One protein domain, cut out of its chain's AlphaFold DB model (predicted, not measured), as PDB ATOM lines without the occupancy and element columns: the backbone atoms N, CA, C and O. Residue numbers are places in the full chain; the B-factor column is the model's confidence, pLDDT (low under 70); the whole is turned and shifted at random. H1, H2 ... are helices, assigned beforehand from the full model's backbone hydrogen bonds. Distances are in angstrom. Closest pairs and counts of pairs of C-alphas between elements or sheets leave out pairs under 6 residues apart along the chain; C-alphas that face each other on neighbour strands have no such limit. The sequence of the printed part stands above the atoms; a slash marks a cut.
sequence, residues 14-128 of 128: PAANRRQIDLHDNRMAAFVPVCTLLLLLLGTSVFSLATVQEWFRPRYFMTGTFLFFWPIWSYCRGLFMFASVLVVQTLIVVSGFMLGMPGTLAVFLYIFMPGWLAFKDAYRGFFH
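AT A GLANCE: This is residues 14 to 128 of the 128 residues of an uncharacterized protein of Erysipelotrichaceae bacterium (UniProt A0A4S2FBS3). Four helices, H1 to H4, make an elongated up-and-down bundle, in which H2 and H4 lie between the long H1 on one side and H3 on the other. The beginning of H1, residues 14 to 22, sticks out beyond the body. There are 115 residues printed, with four named helices in the order H1, H2, H3, H4 and no named strand; the class is all helix. The whole is only just loose, close to compact, with a radius of gyration of the C-alphas of 16.4 A, and it spans 55 by 32 by 22 A.

HOW THE PARTS SIT: Start with H1, residues 14 to 52, the longest helix. Look from it to H2, residues 58 to 77: they touch, closest at the C-alphas of Ala 29 and Cys 76, 5.2 A apart, and run opposite ways at a shallow tilt of 11 degrees. With its residues 23 to 37 alone H1 also touches H4, residues 103 to 127; the closest C-alphas, of Ala 30 and Ala 122, are 5.0 A apart, and the tilt is a shallow 23 degrees, opposite ways. H2 and H4 touch and run the same way at a shallow tilt of 27 degrees, closest at the C-alphas of Pro 58 and Val 107, 6.3 A. Now find H3, residues 79 to 98, which is apart from H1. It touches H2 with residues 81 to 82 alone, closest at the C-alphas of Phe 82 and Ser 74, 5.2 A. It touches H4 closest at the C-alphas of Gly 96 and Ala 106, 6.4 A. H1 and H2, H2 and H3, and H3 and H4 are helical hairpins. In H3 every O i to N i+4 pair is within hydrogen-bond range; in H1 33 of 35 are, in H2 14 of 16 and in H4 20 of 21.

IN THESE COORDINATES: Find C-alpha 14 at (-34.211, 32.521, -1.337); from there H1 runs 55.9 A to C-alpha 52 at (-13.431, -9.536, 29.090). H2, residues 58 to 77, measures 25.5 A and has a kink of 37 degrees near residue 71. H3, residues 79 to 98, measures 28.4 A. H4, residues 103 to 127, runs 36.0 A and ends at C-alpha 127, (-36.708, 9.914, -1.299).

THE WHOLE: Look for the two C-alphas farthest apart at Pro 14 and Gly 100, 57.2 A. The printed part has no cut, and its three links between helices are tight. The mean pLDDT of the printed part is 73.0; 39 residues are under 70, among them residues 14 to 30 and 121 to 128.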
ATOM      1  N   PRO A  14     -34.547  32.786  -2.740       52.66
ATOM      2  CA  PRO A  14     -34.211  32.521  -1.337       52.66
ATOM      3  C   PRO A  14     -35.017  31.353  -0.741       52.66
ATOM      4  O   PRO A  14     -34.515  30.653   0.136       52.66
ATOM      5  N   ALA A  15     -36.225  31.086  -1.252       53.53
ATOM      6  CA  ALA A  15     -37.054  29.948  -0.848       53.53
ATOM      7  C   ALA A  15     -36.489  28.587  -1.304       53.53
ATOM      8  O   ALA A  15     -36.567  27.615  -0.555       53.53
ATOM      9  N   ALA A  16     -35.879  28.512  -2.494       54.34
ATOM     10  CA  ALA A  16     -35.252  27.284  -2.992       54.34
ATOM     11  C   ALA A  16     -33.929  26.987  -2.267       54.34
ATOM     12  O   ALA A  16     -33.659  25.835  -1.941       54.34
ATOM     13  N   ASN A  17     -33.150  28.027  -1.942       51.09
ATOM     14  CA  ASN A  17     -31.926  27.889  -1.146       51.09
ATOM     15  C   ASN A  17     -32.214  27.530   0.318       51.09
ATOM     16  O   ASN A  17     -31.534  26.669   0.862       51.09
ATOM     17  N   ARG A  18     -33.238  28.127   0.951       51.97
ATOM     18  CA  ARG A  18     -33.684  27.703   2.292       51.97
ATOM     19  C   ARG A  18     -34.159  26.254   2.291       51.97
ATOM     20  O   ARG A  18     -33.711  25.495   3.132       51.97
ATOM     21  N   ARG A  19     -34.949  25.842   1.290       48.00
ATOM     22  CA  ARG A  19     -35.329  24.429   1.122       48.00
ATOM     23  C   ARG A  19     -34.124  23.509   0.939       48.00
ATOM     24  O   ARG A  19     -34.109  22.448   1.540       48.00
ATOM     25  N   GLN A  20     -33.120  23.880   0.143       48.34
ATOM     26  CA  GLN A  20     -31.915  23.056  -0.023       48.34
ATOM     27  C   GLN A  20     -31.079  22.950   1.258       48.34
ATOM     28  O   GLN A  20     -30.544  21.878   1.526       48.34
ATOM     29  N   ILE A  21     -30.986  24.024   2.047       49.69
ATOM     30  CA  ILE A  21     -30.291  24.022   3.342       49.69
ATOM     31  C   ILE A  21     -31.076  23.175   4.360       49.69
ATOM     32  O   ILE A  21     -30.500  22.259   4.936       49.69
ATOM     33  N   ASP A  22     -32.398  23.357   4.461       52.59
ATOM     34  CA  ASP A  22     -33.270  22.543   5.323       52.59
ATOM     35  C   ASP A  22     -33.266  21.053   4.925       52.59
ATOM     36  O   ASP A  22     -33.300  20.176   5.788       52.59
ATOM     37  N   LEU A  23     -33.210  20.723   3.626       49.06
ATOM     38  CA  LEU A  23     -33.081  19.334   3.161       49.06
ATOM     39  C   LEU A  23     -31.699  18.745   3.481       49.06
ATOM     40  O   LEU A  23     -31.606  17.562   3.814       49.06
ATOM     41  N   HIS A  24     -30.625  19.533   3.384       52.44
ATOM     42  CA  HIS A  24     -29.276  19.053   3.681       52.44
ATOM     43  C   HIS A  24     -29.069  18.824   5.185       52.44
ATOM     44  O   HIS A  24     -28.521  17.783   5.562       52.44
ATOM     45  N   ASP A  25     -29.586  19.728   6.019       58.03
ATOM     46  CA  ASP A  25     -29.570  19.621   7.481       58.03
ATOM     47  C   ASP A  25     -30.428  18.444   7.966       58.03
ATOM     48  O   ASP A  25     -29.990  17.664   8.812       58.03
ATOM     49  N   ASN A  26     -31.594  18.209   7.351       59.25
ATOM     50  CA  ASN A  26     -32.425  17.038   7.655       59.25
ATOM     51  C   ASN A  26     -31.766  15.705   7.260       59.25
ATOM     52  O   ASN A  26     -31.935  14.702   7.958       59.25
ATOM     53  N   ARG A  27     -30.989  15.669   6.167       62.44
ATOM     54  CA  ARG A  27     -30.221  14.473   5.769       62.44
ATOM     55  C   ARG A  27     -29.077  14.182   6.737       62.44
ATOM     56  O   ARG A  27     -28.897  13.028   7.126       62.44
ATOM     57  N   MET A  28     -28.343  15.209   7.167       59.97
ATOM     58  CA  MET A  28     -27.288  15.072   8.179       59.97
ATOM     59  C   MET A  28     -27.864  14.618   9.528       59.97
ATOM     60  O   MET A  28     -27.358  13.663  10.115       59.97
ATOM     61  N   ALA A  29     -28.980  15.206   9.970       62.97
ATOM     62  CA  ALA A  29     -29.675  14.818  11.200       62.97
ATOM     63  C   ALA A  29     -30.189  13.365  11.181       62.97
ATOM     64  O   ALA A  29     -30.336  12.744  12.234       62.97
ATOM     65  N   ALA A  30     -30.448  12.795   9.999       64.56
ATOM     66  CA  ALA A  30     -30.823  11.390   9.847       64.56
ATOM     67  C   ALA A  30     -29.615  10.433   9.816       64.56
ATOM     68  O   ALA A  30     -29.719   9.305  10.295       64.56
ATOM     69  N   PHE A  31     -28.467  10.868   9.286       70.00
ATOM     70  CA  PHE A  31     -27.258  10.042   9.169       70.00
ATOM     71  C   PHE A  31     -26.442   9.962  10.459       70.00
ATOM     72  O   PHE A  31     -25.895   8.904  10.777       70.00
ATOM     73  N   VAL A  32     -26.371  11.060  11.216       76.38
ATOM     74  CA  VAL A  32     -25.585  11.143  12.456       76.38
ATOM     75  C   VAL A  32     -25.926  10.009  13.438       76.38
ATOM     76  O   VAL A  32     -24.998   9.310  13.843       76.38
ATOM     77  N   PRO A  33     -27.203   9.711  13.755       74.12
ATOM     78  CA  PRO A  33     -27.550   8.621  14.670       74.12
ATOM     79  C   PRO A  33     -27.095   7.238  14.182       74.12
ATOM     80  O   PRO A  33     -26.657   6.412  14.982       74.12
ATOM     81  N   VAL A  34     -27.163   6.981  12.870       75.88
ATOM     82  CA  VAL A  34     -26.734   5.705  12.272       75.88
ATOM     83  C   VAL A  34     -25.221   5.540  12.405       75.88
ATOM     84  O   VAL A  34     -24.746   4.493  12.847       75.88
ATOM     85  N   CYS A  35     -24.459   6.590  12.097       80.38
ATOM     86  CA  CYS A  35     -23.010   6.600  12.279       80.38
ATOM     87  C   CYS A  35     -22.624   6.432  13.756       80.38
ATOM     88  O   CYS A  35     -21.716   5.665  14.070       80.38
ATOM     89  N   THR A  36     -23.338   7.088  14.676       81.44
ATOM     90  CA  THR A  36     -23.126   6.934  16.121       81.44
ATOM     91  C   THR A  36     -23.383   5.500  16.588       81.44
ATOM     92  O   THR A  36     -22.591   4.976  17.367       81.44
ATOM     93  N   LEU A  37     -24.434   4.834  16.093       80.06
ATOM     94  CA  LEU A  37     -24.708   3.420  16.389       80.06
ATOM     95  C   LEU A  37     -23.580   2.498  15.911       80.06
ATOM     96  O   LEU A  37     -23.156   1.621  16.659       80.06
ATOM     97  N   LEU A  38     -23.070   2.711  14.695       83.38
ATOM     98  CA  LEU A  38     -21.959   1.927  14.145       83.38
ATOM     99  C   LEU A  38     -20.663   2.129  14.941       83.38
ATOM    100  O   LEU A  38     -19.974   1.157  15.255       83.38
ATOM    101  N   LEU A  39     -20.352   3.374  15.310       86.62
ATOM    102  CA  LEU A  39     -19.185   3.695  16.134       86.62
ATOM    103  C   LEU A  39     -19.297   3.099  17.538       86.62
ATOM    104  O   LEU A  39     -18.313   2.578  18.055       86.62
ATOM    105  N   LEU A  40     -20.488   3.126  18.140       86.06
ATOM    106  CA  LEU A  40     -20.735   2.480  19.426       86.06
ATOM    107  C   LEU A  40     -20.588   0.968  19.336       86.06
ATOM    108  O   LEU A  40     -19.990   0.379  20.232       86.06
ATOM    109  N   LEU A  41     -21.074   0.340  18.265       83.88
ATOM    110  CA  LEU A  41     -20.903  -1.093  18.046       83.88
ATOM    111  C   LEU A  41     -19.422  -1.459  17.967       83.88
ATOM    112  O   LEU A  41     -18.968  -2.309  18.721       83.88
ATOM    113  N   LEU A  42     -18.654  -0.767  17.125       86.19
ATOM    114  CA  LEU A  42     -17.212  -0.989  17.004       86.19
ATOM    115  C   LEU A  42     -16.482  -0.726  18.325       86.19
ATOM    116  O   LEU A  42     -15.728  -1.577  18.789       86.19
ATOM    117  N   GLY A  43     -16.734   0.420  18.960       85.62
ATOM    118  CA  GLY A  43     -16.072   0.814  20.200       85.62
ATOM    119  C   GLY A  43     -16.368  -0.137  21.359       85.62
ATOM    120  O   GLY A  43     -15.454  -0.544  22.073       85.62
ATOM    121  N   THR A  44     -17.627  -0.546  21.526       85.56
ATOM    122  CA  THR A  44     -18.020  -1.480  22.592       85.56
ATOM    123  C   THR A  44     -17.550  -2.904  22.327       85.56
ATOM    124  O   THR A  44     -17.155  -3.572  23.279       85.56
ATOM    125  N   SER A  45     -17.510  -3.362  21.071       81.94
ATOM    126  CA  SER A  45     -16.923  -4.660  20.720       81.94
ATOM    127  C   SER A  45     -15.416  -4.685  20.982       81.94
ATOM    128  O   SER A  45     -14.928  -5.612  21.623       81.94
ATOM    129  N   VAL A  46     -14.676  -3.644  20.579       87.00
ATOM    130  CA  VAL A  46     -13.232  -3.527  20.859       87.00
ATOM    131  C   VAL A  46     -12.973  -3.474  22.366       87.00
ATOM    132  O   VAL A  46     -12.109  -4.188  22.871       87.00
ATOM    133  N   PHE A  47     -13.753  -2.679  23.104       85.19
ATOM    134  CA  PHE A  47     -13.628  -2.576  24.557       85.19
ATOM    135  C   PHE A  47     -13.955  -3.899  25.262       85.19
ATOM    136  O   PHE A  47     -13.224  -4.309  26.161       85.19
ATOM    137  N   SER A  48     -15.018  -4.587  24.836       86.31
ATOM    138  CA  SER A  48     -15.426  -5.898  25.357       86.31
ATOM    139  C   SER A  48     -14.337  -6.949  25.154       86.31
ATOM    140  O   SER A  48     -13.996  -7.669  26.094       86.31
ATOM    141  N   LEU A  49     -13.743  -6.992  23.957       85.62
ATOM    142  CA  LEU A  49     -12.657  -7.913  23.637       85.62
ATOM    143  C   LEU A  49     -11.421  -7.639  24.507       85.62
ATOM    144  O   LEU A  49     -10.804  -8.574  25.012       85.62
ATOM    145  N   ALA A  50     -11.098  -6.362  24.729       87.81
ATOM    146  CA  ALA A  50      -9.944  -5.945  25.523       87.81
ATOM    147  C   ALA A  50     -10.108  -6.194  27.033       87.81
ATOM    148  O   ALA A  50      -9.127  -6.498  27.706       87.81
ATOM    149  N   THR A  51     -11.322  -6.059  27.581       86.69
ATOM    150  CA  THR A  51     -11.558  -6.188  29.034       86.69
ATOM    151  C   THR A  51     -11.982  -7.581  29.472       86.69
ATOM    152  O   THR A  51     -11.611  -8.004  30.563       86.69
ATOM    153  N   VAL A  52     -12.772  -8.289  28.664       85.56
ATOM    154  CA  VAL A  52     -13.431  -9.536  29.090       85.56
ATOM    155  C   VAL A  52     -13.142 -10.707  28.149       85.56
ATOM    156  O   VAL A  52     -13.624 -11.804  28.394       85.56
ATOM    157  N   GLN A  53     -12.375 -10.495  27.070       85.12
ATOM    158  CA  GLN A  53     -12.116 -11.496  26.018       85.12
ATOM    159  C   GLN A  53     -13.392 -12.066  25.367       85.12
ATOM    160  O   GLN A  53     -13.358 -13.068  24.658       85.12
ATOM    161  N   GLU A  54     -14.528 -11.396  25.562       81.19
ATOM    162  CA  GLU A  54     -15.794 -11.713  24.917       81.19
ATOM    163  C   GLU A  54     -15.971 -10.790  23.707       81.19
ATOM    164  O   GLU A  54     -15.829  -9.570  23.822       81.19
ATOM    165  N   TRP A  55     -16.339 -11.368  22.558       73.44
ATOM    166  CA  TRP A  55     -16.585 -10.641  21.302       73.44
ATOM    167  C   TRP A  55     -17.592  -9.486  21.470       73.44
ATOM    168  O   TRP A  55     -17.457  -8.445  20.831       73.44
ATOM    169  N   PHE A  56     -18.603  -9.656  22.330       76.94
ATOM    170  CA  PHE A  56     -19.651  -8.662  22.534       76.94
ATOM    171  C   PHE A  56     -20.327  -8.855  23.883       76.94
ATOM    172  O   PHE A  56     -21.006  -9.859  24.109       76.94
ATOM    173  N   ARG A  57     -20.215  -7.842  24.744       79.25
ATOM    174  CA  ARG A  57     -21.008  -7.750  25.965       79.25
ATOM    175  C   ARG A  57     -22.226  -6.853  25.779       79.25
ATOM    176  O   ARG A  57     -22.075  -5.632  25.684       79.25
ATOM    177  N   PRO A  58     -23.447  -7.410  25.870       74.56
ATOM    178  CA  PRO A  58     -24.660  -6.636  25.636       74.56
ATOM    179  C   PRO A  58     -24.866  -5.492  26.641       74.56
ATOM    180  O   PRO A  58     -25.432  -4.459  26.294       74.56
ATOM    181  N   ARG A  59     -24.353  -5.641  27.872       77.56
ATOM    182  CA  ARG A  59     -24.419  -4.599  28.912       77.56
ATOM    183  C   ARG A  59     -23.634  -3.345  28.529       77.56
ATOM    184  O   ARG A  59     -24.168  -2.251  28.652       77.56
ATOM    185  N   TYR A  60     -22.402  -3.496  28.032       81.25
ATOM    186  CA  TYR A  60     -21.581  -2.351  27.620       81.25
ATOM    187  C   TYR A  60     -22.193  -1.627  26.433       81.25
ATOM    188  O   TYR A  60     -22.227  -0.398  26.418       81.25
ATOM    189  N   PHE A  61     -22.735  -2.389  25.482       80.75
ATOM    190  CA  PHE A  61     -23.451  -1.812  24.360       80.75
ATOM    191  C   PHE A  61     -24.673  -1.016  24.840       80.75
ATOM    192  O   PHE A  61     -24.767   0.165  24.536       80.75
ATOM    193  N   MET A  62     -25.561  -1.595  25.660       78.00
ATOM    194  CA  MET A  62     -26.725  -0.884  26.221       78.00
ATOM    195  C   MET A  62     -26.341   0.414  26.940       78.00
ATOM    196  O   MET A  62     -26.950   1.454  26.690       78.00
ATOM    197  N   THR A  63     -25.316   0.374  27.796       81.19
ATOM    198  CA  THR A  63     -24.832   1.563  28.510       81.19
ATOM    199  C   THR A  63     -24.278   2.612  27.547       81.19
ATOM    200  O   THR A  63     -24.604   3.789  27.679       81.19
ATOM    201  N   GLY A  64     -23.495   2.205  26.544       82.19
ATOM    202  CA  GLY A  64     -22.966   3.111  25.525       82.19
ATOM    203  C   GLY A  64     -24.074   3.776  24.707       82.19
ATOM    204  O   GLY A  64     -24.056   4.988  24.494       82.19
ATOM    205  N   THR A  65     -25.093   3.018  24.312       80.44
ATOM    206  CA  THR A  65     -26.251   3.564  23.601       80.44
ATOM    207  C   THR A  65     -26.990   4.584  24.469       80.44
ATOM    208  O   THR A  65     -27.306   5.670  23.986       80.44
ATOM    209  N   PHE A  66     -27.218   4.287  25.752       80.44
ATOM    210  CA  PHE A  66     -27.871   5.201  26.698       80.44
ATOM    211  C   PHE A  66     -27.092   6.502  26.921       80.44
ATOM    212  O   PHE A  66     -27.684   7.576  26.927       80.44
ATOM    213  N   LEU A  67     -25.770   6.419  27.071       82.06
ATOM    214  CA  LEU A  67     -24.938   7.585  27.370       82.06
ATOM    215  C   LEU A  67     -24.637   8.453  26.145       82.06
ATOM    216  O   LEU A  67     -24.507   9.664  26.291       82.06
ATOM    217  N   PHE A  68     -24.513   7.861  24.954       82.00
ATOM    218  CA  PHE A  68     -24.023   8.575  23.770       82.00
ATOM    219  C   PHE A  68     -25.059   8.675  22.653       82.00
ATOM    220  O   PHE A  68     -25.366   9.776  22.196       82.00
ATOM    221  N   PHE A  69     -25.627   7.550  22.210       82.19
ATOM    222  CA  PHE A  69     -26.566   7.553  21.084       82.19
ATOM    223  C   PHE A  69     -27.834   8.337  21.409       82.19
ATOM    224  O   PHE A  69     -28.298   9.145  20.611       82.19
ATOM    225  N   TRP A  70     -28.375   8.118  22.597       76.94
ATOM    226  CA  TRP A  70     -29.639   8.688  23.028       76.94
ATOM    227  C   TRP A  70     -29.636  10.228  23.115       76.94
ATOM    228  O   TRP A  70     -30.538  10.843  22.540       76.94
ATOM    229  N   PRO A  71     -28.625  10.881  23.723       77.62
ATOM    230  CA  PRO A  71     -28.486  12.337  23.672       77.62
ATOM    231  C   PRO A  71     -28.293  12.892  22.255       77.62
ATOM    232  O   PRO A  71     -28.921  13.887  21.896       77.62
ATOM    233  N   ILE A  72     -27.474  12.231  21.429       78.62
ATOM    234  CA  ILE A  72     -27.219  12.649  20.041       78.62
ATOM    235  C   ILE A  72     -28.502  12.554  19.207       78.62
ATOM    236  O   ILE A  72     -28.841  13.472  18.459       78.62
ATOM    237  N   TRP A  73     -29.259  11.473  19.369       76.38
ATOM    238  CA  TRP A  73     -30.532  11.280  18.687       76.38
ATOM    239  C   TRP A  73     -31.596  12.281  19.163       76.38
ATOM    240  O   TRP A  73     -32.302  12.856  18.336       76.38
ATOM    241  N   SER A  74     -31.652  12.565  20.470       76.56
ATOM    242  CA  SER A  74     -32.520  13.600  21.054       76.56
ATOM    243  C   SER A  74     -32.236  14.986  20.473       76.56
ATOM    244  O   SER A  74     -33.167  15.699  20.099       76.56
ATOM    245  N   TYR A  75     -30.959  15.342  20.310       75.94
ATOM    246  CA  TYR A  75     -30.559  16.588  19.655       75.94
ATOM    247  C   TYR A  75     -31.039  16.653  18.195       75.94
ATOM    248  O   TYR A  75     -31.529  17.688  17.755       75.94
ATOM    249  N   CYS A  76     -30.968  15.539  17.458       72.06
ATOM    250  CA  CYS A  76     -31.360  15.487  16.046       72.06
ATOM    251  C   CYS A  76     -32.884  15.493  15.812       72.06
ATOM    252  O   CYS A  76     -33.332  15.906  14.745       72.06
ATOM    253  N   ARG A  77     -33.687  14.982  16.755       69.31
ATOM    254  CA  ARG A  77     -35.134  14.725  16.562       69.31
ATOM    255  C   ARG A  77     -36.055  15.477  17.517       69.31
ATOM    256  O   ARG A  77     -37.269  15.488  17.315       69.31
ATOM    257  N   GLY A  78     -35.486  16.118  18.528       72.44
ATOM    258  CA  GLY A  78     -36.209  16.841  19.559       72.44
ATOM    259  C   GLY A  78     -36.579  15.973  20.765       72.44
ATOM    260  O   GLY A  78     -36.811  14.764  20.682       72.44
ATOM    261  N   LEU A  79     -36.698  16.652  21.906       73.25
ATOM    262  CA  LEU A  79     -36.950  16.068  23.227       73.25
ATOM    263  C   LEU A  79     -38.231  15.222  23.316       73.25
ATOM    264  O   LEU A  79     -38.296  14.288  24.110       73.25
ATOM    265  N   PHE A  80     -39.246  15.515  22.501       72.69
ATOM    266  CA  PHE A  80     -40.520  14.792  22.544       72.69
ATOM    267  C   PHE A  80     -40.418  13.369  21.965       72.69
ATOM    268  O   PHE A  80     -40.899  12.405  22.568       72.69
ATOM    269  N   MET A  81     -39.740  13.206  20.819       69.75
ATOM    270  CA  MET A  81     -39.447  11.873  20.272       69.75
ATOM    271  C   MET A  81     -38.534  11.085  21.211       69.75
ATOM    272  O   MET A  81     -38.766   9.903  21.444       69.75
ATOM    273  N   PHE A  82     -37.549  11.752  21.813       76.00
ATOM    274  CA  PHE A  82     -36.699  11.154  22.835       76.00
ATOM    275  C   PHE A  82     -37.510  10.575  24.003       76.00
ATOM    276  O   PHE A  82     -37.406   9.383  24.290       76.00
ATOM    277  N   ALA A  83     -38.366  11.387  24.631       77.75
ATOM    278  CA  ALA A  83     -39.157  10.971  25.786       77.75
ATOM    279  C   ALA A  83     -40.092   9.796  25.457       77.75
ATOM    280  O   ALA A  83     -40.143   8.820  26.203       77.75
ATOM    281  N   SER A  84     -40.792   9.856  24.321       78.81
ATOM    282  CA  SER A  84     -41.717   8.791  23.906       78.81
ATOM    283  C   SER A  84     -41.011   7.456  23.649       78.81
ATOM    284  O   SER A  84     -41.469   6.424  24.141       78.81
ATOM    285  N   VAL A  85     -39.871   7.447  22.951       76.06
ATOM    286  CA  VAL A  85     -39.124   6.199  22.713       76.06
ATOM    287  C   VAL A  85     -38.483   5.687  24.004       76.06
ATOM    288  O   VAL A  85     -38.430   4.476  24.209       76.06
ATOM    289  N   LEU A  86     -38.049   6.569  24.907       79.81
ATOM    290  CA  LEU A  86     -37.465   6.171  26.190       79.81
ATOM    291  C   LEU A  86     -38.507   5.509  27.103       79.81
ATOM    292  O   LEU A  86     -38.208   4.501  27.746       79.81
ATOM    293  N   VAL A  87     -39.750   6.001  27.091       83.81
ATOM    294  CA  VAL A  87     -40.886   5.347  27.762       83.81
ATOM    295  C   VAL A  87     -41.128   3.957  27.175       83.81
ATOM    296  O   VAL A  87     -41.191   2.985  27.926       83.81
ATOM    297  N   VAL A  88     -41.196   3.829  25.844       83.00
ATOM    298  CA  VAL A  88     -41.398   2.524  25.193       83.00
ATOM    299  C   VAL A  88     -40.256   1.557  25.514       83.00
ATOM    300  O   VAL A  88     -40.509   0.404  25.851       83.00
ATOM    301  N   GLN A  89     -39.002   2.009  25.486       78.50
ATOM    302  CA  GLN A  89     -37.872   1.155  25.842       78.50
ATOM    303  C   GLN A  89     -37.875   0.739  27.307       78.50
ATOM    304  O   GLN A  89     -37.580  -0.415  27.604       78.50
ATOM    305  N   THR A  90     -38.245   1.638  28.215       81.12
ATOM    306  CA  THR A  90     -38.378   1.299  29.636       81.12
ATOM    307  C   THR A  90     -39.443   0.221  29.823       81.12
ATOM    308  O   THR A  90     -39.199  -0.762  30.517       81.12
ATOM    309  N   LEU A  91     -40.583   0.334  29.133       83.12
ATOM    310  CA  LEU A  91     -41.633  -0.687  29.155       83.12
ATOM    311  C   LEU A  91     -41.155  -2.031  28.593       83.12
ATOM    312  O   LEU A  91     -41.482  -3.070  29.166       83.12
ATOM    313  N   ILE A  92     -40.356  -2.029  27.521       79.56
ATOM    314  CA  ILE A  92     -39.764  -3.247  26.945       79.56
ATOM    315  C   ILE A  92     -38.792  -3.894  27.935       79.56
ATOM    316  O   ILE A  92     -38.852  -5.103  28.136       79.56
ATOM    317  N   VAL A  93     -37.920  -3.111  28.578       75.38
ATOM    318  CA  VAL A  93     -36.943  -3.624  29.553       75.38
ATOM    319  C   VAL A  93     -37.646  -4.193  30.785       75.38
ATOM    320  O   VAL A  93     -37.322  -5.299  31.207       75.38
ATOM    321  N   VAL A  94     -38.638  -3.481  31.329       81.12
ATOM    322  CA  VAL A  94     -39.421  -3.939  32.489       81.12
ATOM    323  C   VAL A  94     -40.210  -5.202  32.146       81.12
ATOM    324  O   VAL A  94     -40.145  -6.180  32.887       81.12
ATOM    325  N   SER A  95     -40.897  -5.227  31.001       80.38
ATOM    326  CA  SER A  95     -41.632  -6.414  30.540       80.38
ATOM    327  C   SER A  95     -40.696  -7.596  30.290       80.38
ATOM    328  O   SER A  95     -40.986  -8.713  30.706       80.38
ATOM    329  N   GLY A  96     -39.543  -7.356  29.663       76.06
ATOM    330  CA  GLY A  96     -38.532  -8.380  29.414       76.06
ATOM    331  C   GLY A  96     -37.963  -8.967  30.705       76.06
ATOM    332  O   GLY A  96     -37.781 -10.177  30.791       76.06
ATOM    333  N   PHE A  97     -37.754  -8.136  31.729       77.38
ATOM    334  CA  PHE A  97     -37.347  -8.594  33.056       77.38
ATOM    335  C   PHE A  97     -38.425  -9.464  33.716       77.38
ATOM    336  O   PHE A  97     -38.120 -10.554  34.192       77.38
ATOM    337  N   MET A  98     -39.689  -9.028  33.681       82.06
ATOM    338  CA  MET A  98     -40.819  -9.779  34.247       82.06
ATOM    339  C   MET A  98     -41.040 -11.132  33.557       82.06
ATOM    340  O   MET A  98     -41.431 -12.098  34.204       82.06
ATOM    341  N   LEU A  99     -40.764 -11.212  32.254       82.94
ATOM    342  CA  LEU A  99     -40.904 -12.429  31.450       82.94
ATOM    343  C   LEU A  99     -39.652 -13.323  31.458       82.94
ATOM    344  O   LEU A  99     -39.632 -14.338  30.765       82.94
ATOM    345  N   GLY A 100     -38.597 -12.957  32.196       78.81
ATOM    346  CA  GLY A 100     -37.346 -13.722  32.235       78.81
ATOM    347  C   GLY A 100     -36.633 -13.796  30.880       78.81
ATOM    348  O   GLY A 100     -35.951 -14.779  30.588       78.81
ATOM    349  N   MET A 101     -36.806 -12.785  30.023       78.06
ATOM    350  CA  MET A 101     -36.214 -12.782  28.689       78.06
ATOM    351  C   MET A 101     -34.678 -12.783  28.754       78.06
ATOM    352  O   MET A 101     -34.084 -12.057  29.557       78.06
ATOM    353  N   PRO A 102     -34.004 -13.532  27.861       75.19
ATOM    354  CA  PRO A 102     -32.553 -13.505  27.774       75.19
ATOM    355  C   PRO A 102     -32.064 -12.102  27.390       75.19
ATOM    356  O   PRO A 102     -32.623 -11.444  26.510       75.19
ATOM    357  N   GLY A 103     -30.987 -11.645  28.036       66.44
ATOM    358  CA  GLY A 103     -30.479 -10.275  27.883       66.44
ATOM    359  C   GLY A 103     -30.127  -9.890  26.442       66.44
ATOM    360  O   GLY A 103     -30.279  -8.734  26.064       66.44
ATOM    361  N   THR A 104     -29.732 -10.850  25.605       68.69
ATOM    362  CA  THR A 104     -29.506 -10.659  24.161       68.69
ATOM    363  C   THR A 104     -30.768 -10.245  23.409       68.69
ATOM    364  O   THR A 104     -30.686  -9.415  22.509       68.69
ATOM    365  N   LEU A 105     -31.936 -10.760  23.797       69.81
ATOM    366  CA  LEU A 105     -33.218 -10.405  23.189       69.81
ATOM    367  C   LEU A 105     -33.659  -8.996  23.604       69.81
ATOM    368  O   LEU A 105     -34.127  -8.221  22.774       69.81
ATOM    369  N   ALA A 106     -33.430  -8.634  24.870       67.69
ATOM    370  CA  ALA A 106     -33.652  -7.273  25.352       67.69
ATOM    371  C   ALA A 106     -32.756  -6.271  24.607       67.69
ATOM    372  O   ALA A 106     -33.224  -5.214  24.202       67.69
ATOM    373  N   VAL A 107     -31.492  -6.625  24.355       68.00
ATOM    374  CA  VAL A 107     -30.551  -5.817  23.558       68.00
ATOM    375  C   VAL A 107     -30.979  -5.733  22.101       68.00
ATOM    376  O   VAL A 107     -30.958  -4.648  21.531       68.00
ATOM    377  N   PHE A 108     -31.443  -6.833  21.510       69.75
ATOM    378  CA  PHE A 108     -31.983  -6.821  20.155       69.75
ATOM    379  C   PHE A 108     -33.166  -5.853  20.033       69.75
ATOM    380  O   PHE A 108     -33.147  -4.983  19.170       69.75
ATOM    381  N   LEU A 109     -34.147  -5.921  20.936       71.19
ATOM    382  CA  LEU A 109     -35.298  -5.009  20.941       71.19
ATOM    383  C   LEU A 109     -34.890  -3.551  21.218       71.19
ATOM    384  O   LEU A 109     -35.415  -2.626  20.595       71.19
ATOM    385  N   TYR A 110     -33.912  -3.353  22.103       69.94
ATOM    386  CA  TYR A 110     -33.353  -2.047  22.451       69.94
ATOM    387  C   TYR A 110     -32.607  -1.389  21.280       69.94
ATOM    388  O   TYR A 110     -32.613  -0.169  21.159       69.94
ATOM    389  N   ILE A 111     -31.972  -2.167  20.402       70.69
ATOM    390  CA  ILE A 111     -31.238  -1.659  19.231       70.69
ATOM    391  C   ILE A 111     -32.152  -1.530  18.019       70.69
ATOM    392  O   ILE A 111     -32.089  -0.541  17.289       70.69
ATOM    393  N   PHE A 112     -33.004  -2.529  17.801       72.31
ATOM    394  CA  PHE A 112     -33.823  -2.627  16.604       72.31
ATOM    395  C   PHE A 112     -34.810  -1.470  16.511       72.31
ATOM    396  O   PHE A 112     -34.976  -0.903  15.440       72.31
ATOM    397  N   MET A 113     -35.421  -1.055  17.623       69.81
ATOM    398  CA  MET A 113     -36.403   0.028  17.603       69.81
ATOM    399  C   MET A 113     -35.803   1.398  17.204       69.81
ATOM    400  O   MET A 113     -36.305   2.000  16.251       69.81
ATOM    401  N   PRO A 114     -34.724   1.899  17.842       66.12
ATOM    402  CA  PRO A 114     -34.074   3.138  17.415       66.12
ATOM    403  C   PRO A 114     -33.352   2.999  16.069       66.12
ATOM    404  O   PRO A 114     -33.368   3.945  15.286       66.12
ATOM    405  N   GLY A 115     -32.777   1.831  15.755       68.06
ATOM    406  CA  GLY A 115     -32.162   1.563  14.453       68.06
ATOM    407  C   GLY A 115     -33.179   1.595  13.311       68.06
ATOM    408  O   GLY A 115     -32.931   2.209  12.276       68.06
ATOM    409  N   TRP A 116     -34.362   1.015  13.517       72.69
ATOM    410  CA  TRP A 116     -35.468   1.044  12.562       72.69
ATOM    411  C   TRP A 116     -36.044   2.448  12.386       72.69
ATOM    412  O   TRP A 116     -36.311   2.866  11.260       72.69
ATOM    413  N   LEU A 117     -36.205   3.202  13.479       70.19
ATOM    414  CA  LEU A 117     -36.639   4.599  13.418       70.19
ATOM    415  C   LEU A 117     -35.631   5.455  12.646       70.19
ATOM    416  O   LEU A 117     -36.033   6.138  11.708       70.19
ATOM    417  N   ALA A 118     -34.338   5.340  12.962       66.56
ATOM    418  CA  ALA A 118     -33.268   6.030  12.247       66.56
ATOM    419  C   ALA A 118     -33.205   5.625  10.762       66.56
ATOM    420  O   ALA A 118     -33.033   6.483   9.900       66.56
ATOM    421  N   PHE A 119     -33.414   4.345  10.439       69.75
ATOM    422  CA  PHE A 119     -33.436   3.856   9.059       69.75
ATOM    423  C   PHE A 119     -34.645   4.372   8.270       69.75
ATOM    424  O   PHE A 119     -34.489   4.879   7.161       69.75
ATOM    425  N   LYS A 120     -35.852   4.306   8.846       72.00
ATOM    426  CA  LYS A 120     -37.077   4.877   8.259       72.00
ATOM    427  C   LYS A 120     -36.908   6.372   7.986       72.00
ATOM    428  O   LYS A 120     -37.374   6.885   6.967       72.00
ATOM    429  N   ASP A 121     -36.263   7.063   8.908       63.81
ATOM    430  CA  ASP A 121     -35.986   8.484   8.822       63.81
ATOM    431  C   ASP A 121     -34.948   8.826   7.747       63.81
ATOM    432  O   ASP A 121     -35.169   9.750   6.962       63.81
ATOM    433  N   ALA A 122     -33.870   8.047   7.645       62.88
ATOM    434  CA  ALA A 122     -32.890   8.160   6.567       62.88
ATOM    435  C   ALA A 122     -33.516   7.864   5.194       62.88
ATOM    436  O   ALA A 122     -33.272   8.599   4.238       62.88
ATOM    437  N   TYR A 123     -34.385   6.852   5.105       65.88
ATOM    438  CA  TYR A 123     -35.112   6.513   3.880       65.88
ATOM    439  C   TYR A 123     -36.015   7.667   3.422       65.88
ATOM    440  O   TYR A 123     -35.977   8.066   2.260       65.88
ATOM    441  N   ARG A 124     -36.777   8.275   4.342       62.47
ATOM    442  CA  ARG A 124     -37.588   9.464   4.032       62.47
ATOM    443  C   ARG A 124     -36.736  10.653   3.591       62.47
ATOM    444  O   ARG A 124     -37.124  11.327   2.650       62.47
ATOM    445  N   GLY A 125     -35.584  10.887   4.219       55.09
ATOM    446  CA  GLY A 125     -34.667  11.963   3.821       55.09
ATOM    447  C   GLY A 125     -33.993  11.759   2.456       55.09
ATOM    448  O   GLY A 125     -33.482  12.723   1.884       55.09
ATOM    449  N   PHE A 126     -33.970  10.528   1.933       58.47
ATOM    450  CA  PHE A 126     -33.375  10.195   0.635       58.47
ATOM    451  C   PHE A 126     -34.375  10.306  -0.527       58.47
ATOM    452  O   PHE A 126     -33.988  10.695  -1.626       58.47
ATOM    453  N   PHE A 127     -35.647   9.970  -0.281       58.50
ATOM    454  CA  PHE A 127     -36.708   9.914  -1.299       58.50
ATOM    455  C   PHE A 127     -37.639  11.140  -1.335       58.50
ATOM    456  O   PHE A 127     -38.496  11.213  -2.217       58.50
ATOM    457  N   HIS A 128     -37.468  12.098  -0.419       46.47
ATOM    458  CA  HIS A 128     -38.064  13.440  -0.481       46.47
ATOM    459  C   HIS A 128     -36.997  14.507  -0.748       46.47
ATOM    460  O   HIS A 128     -37.373  15.514  -1.389       46.47
TER     461      HIS A 128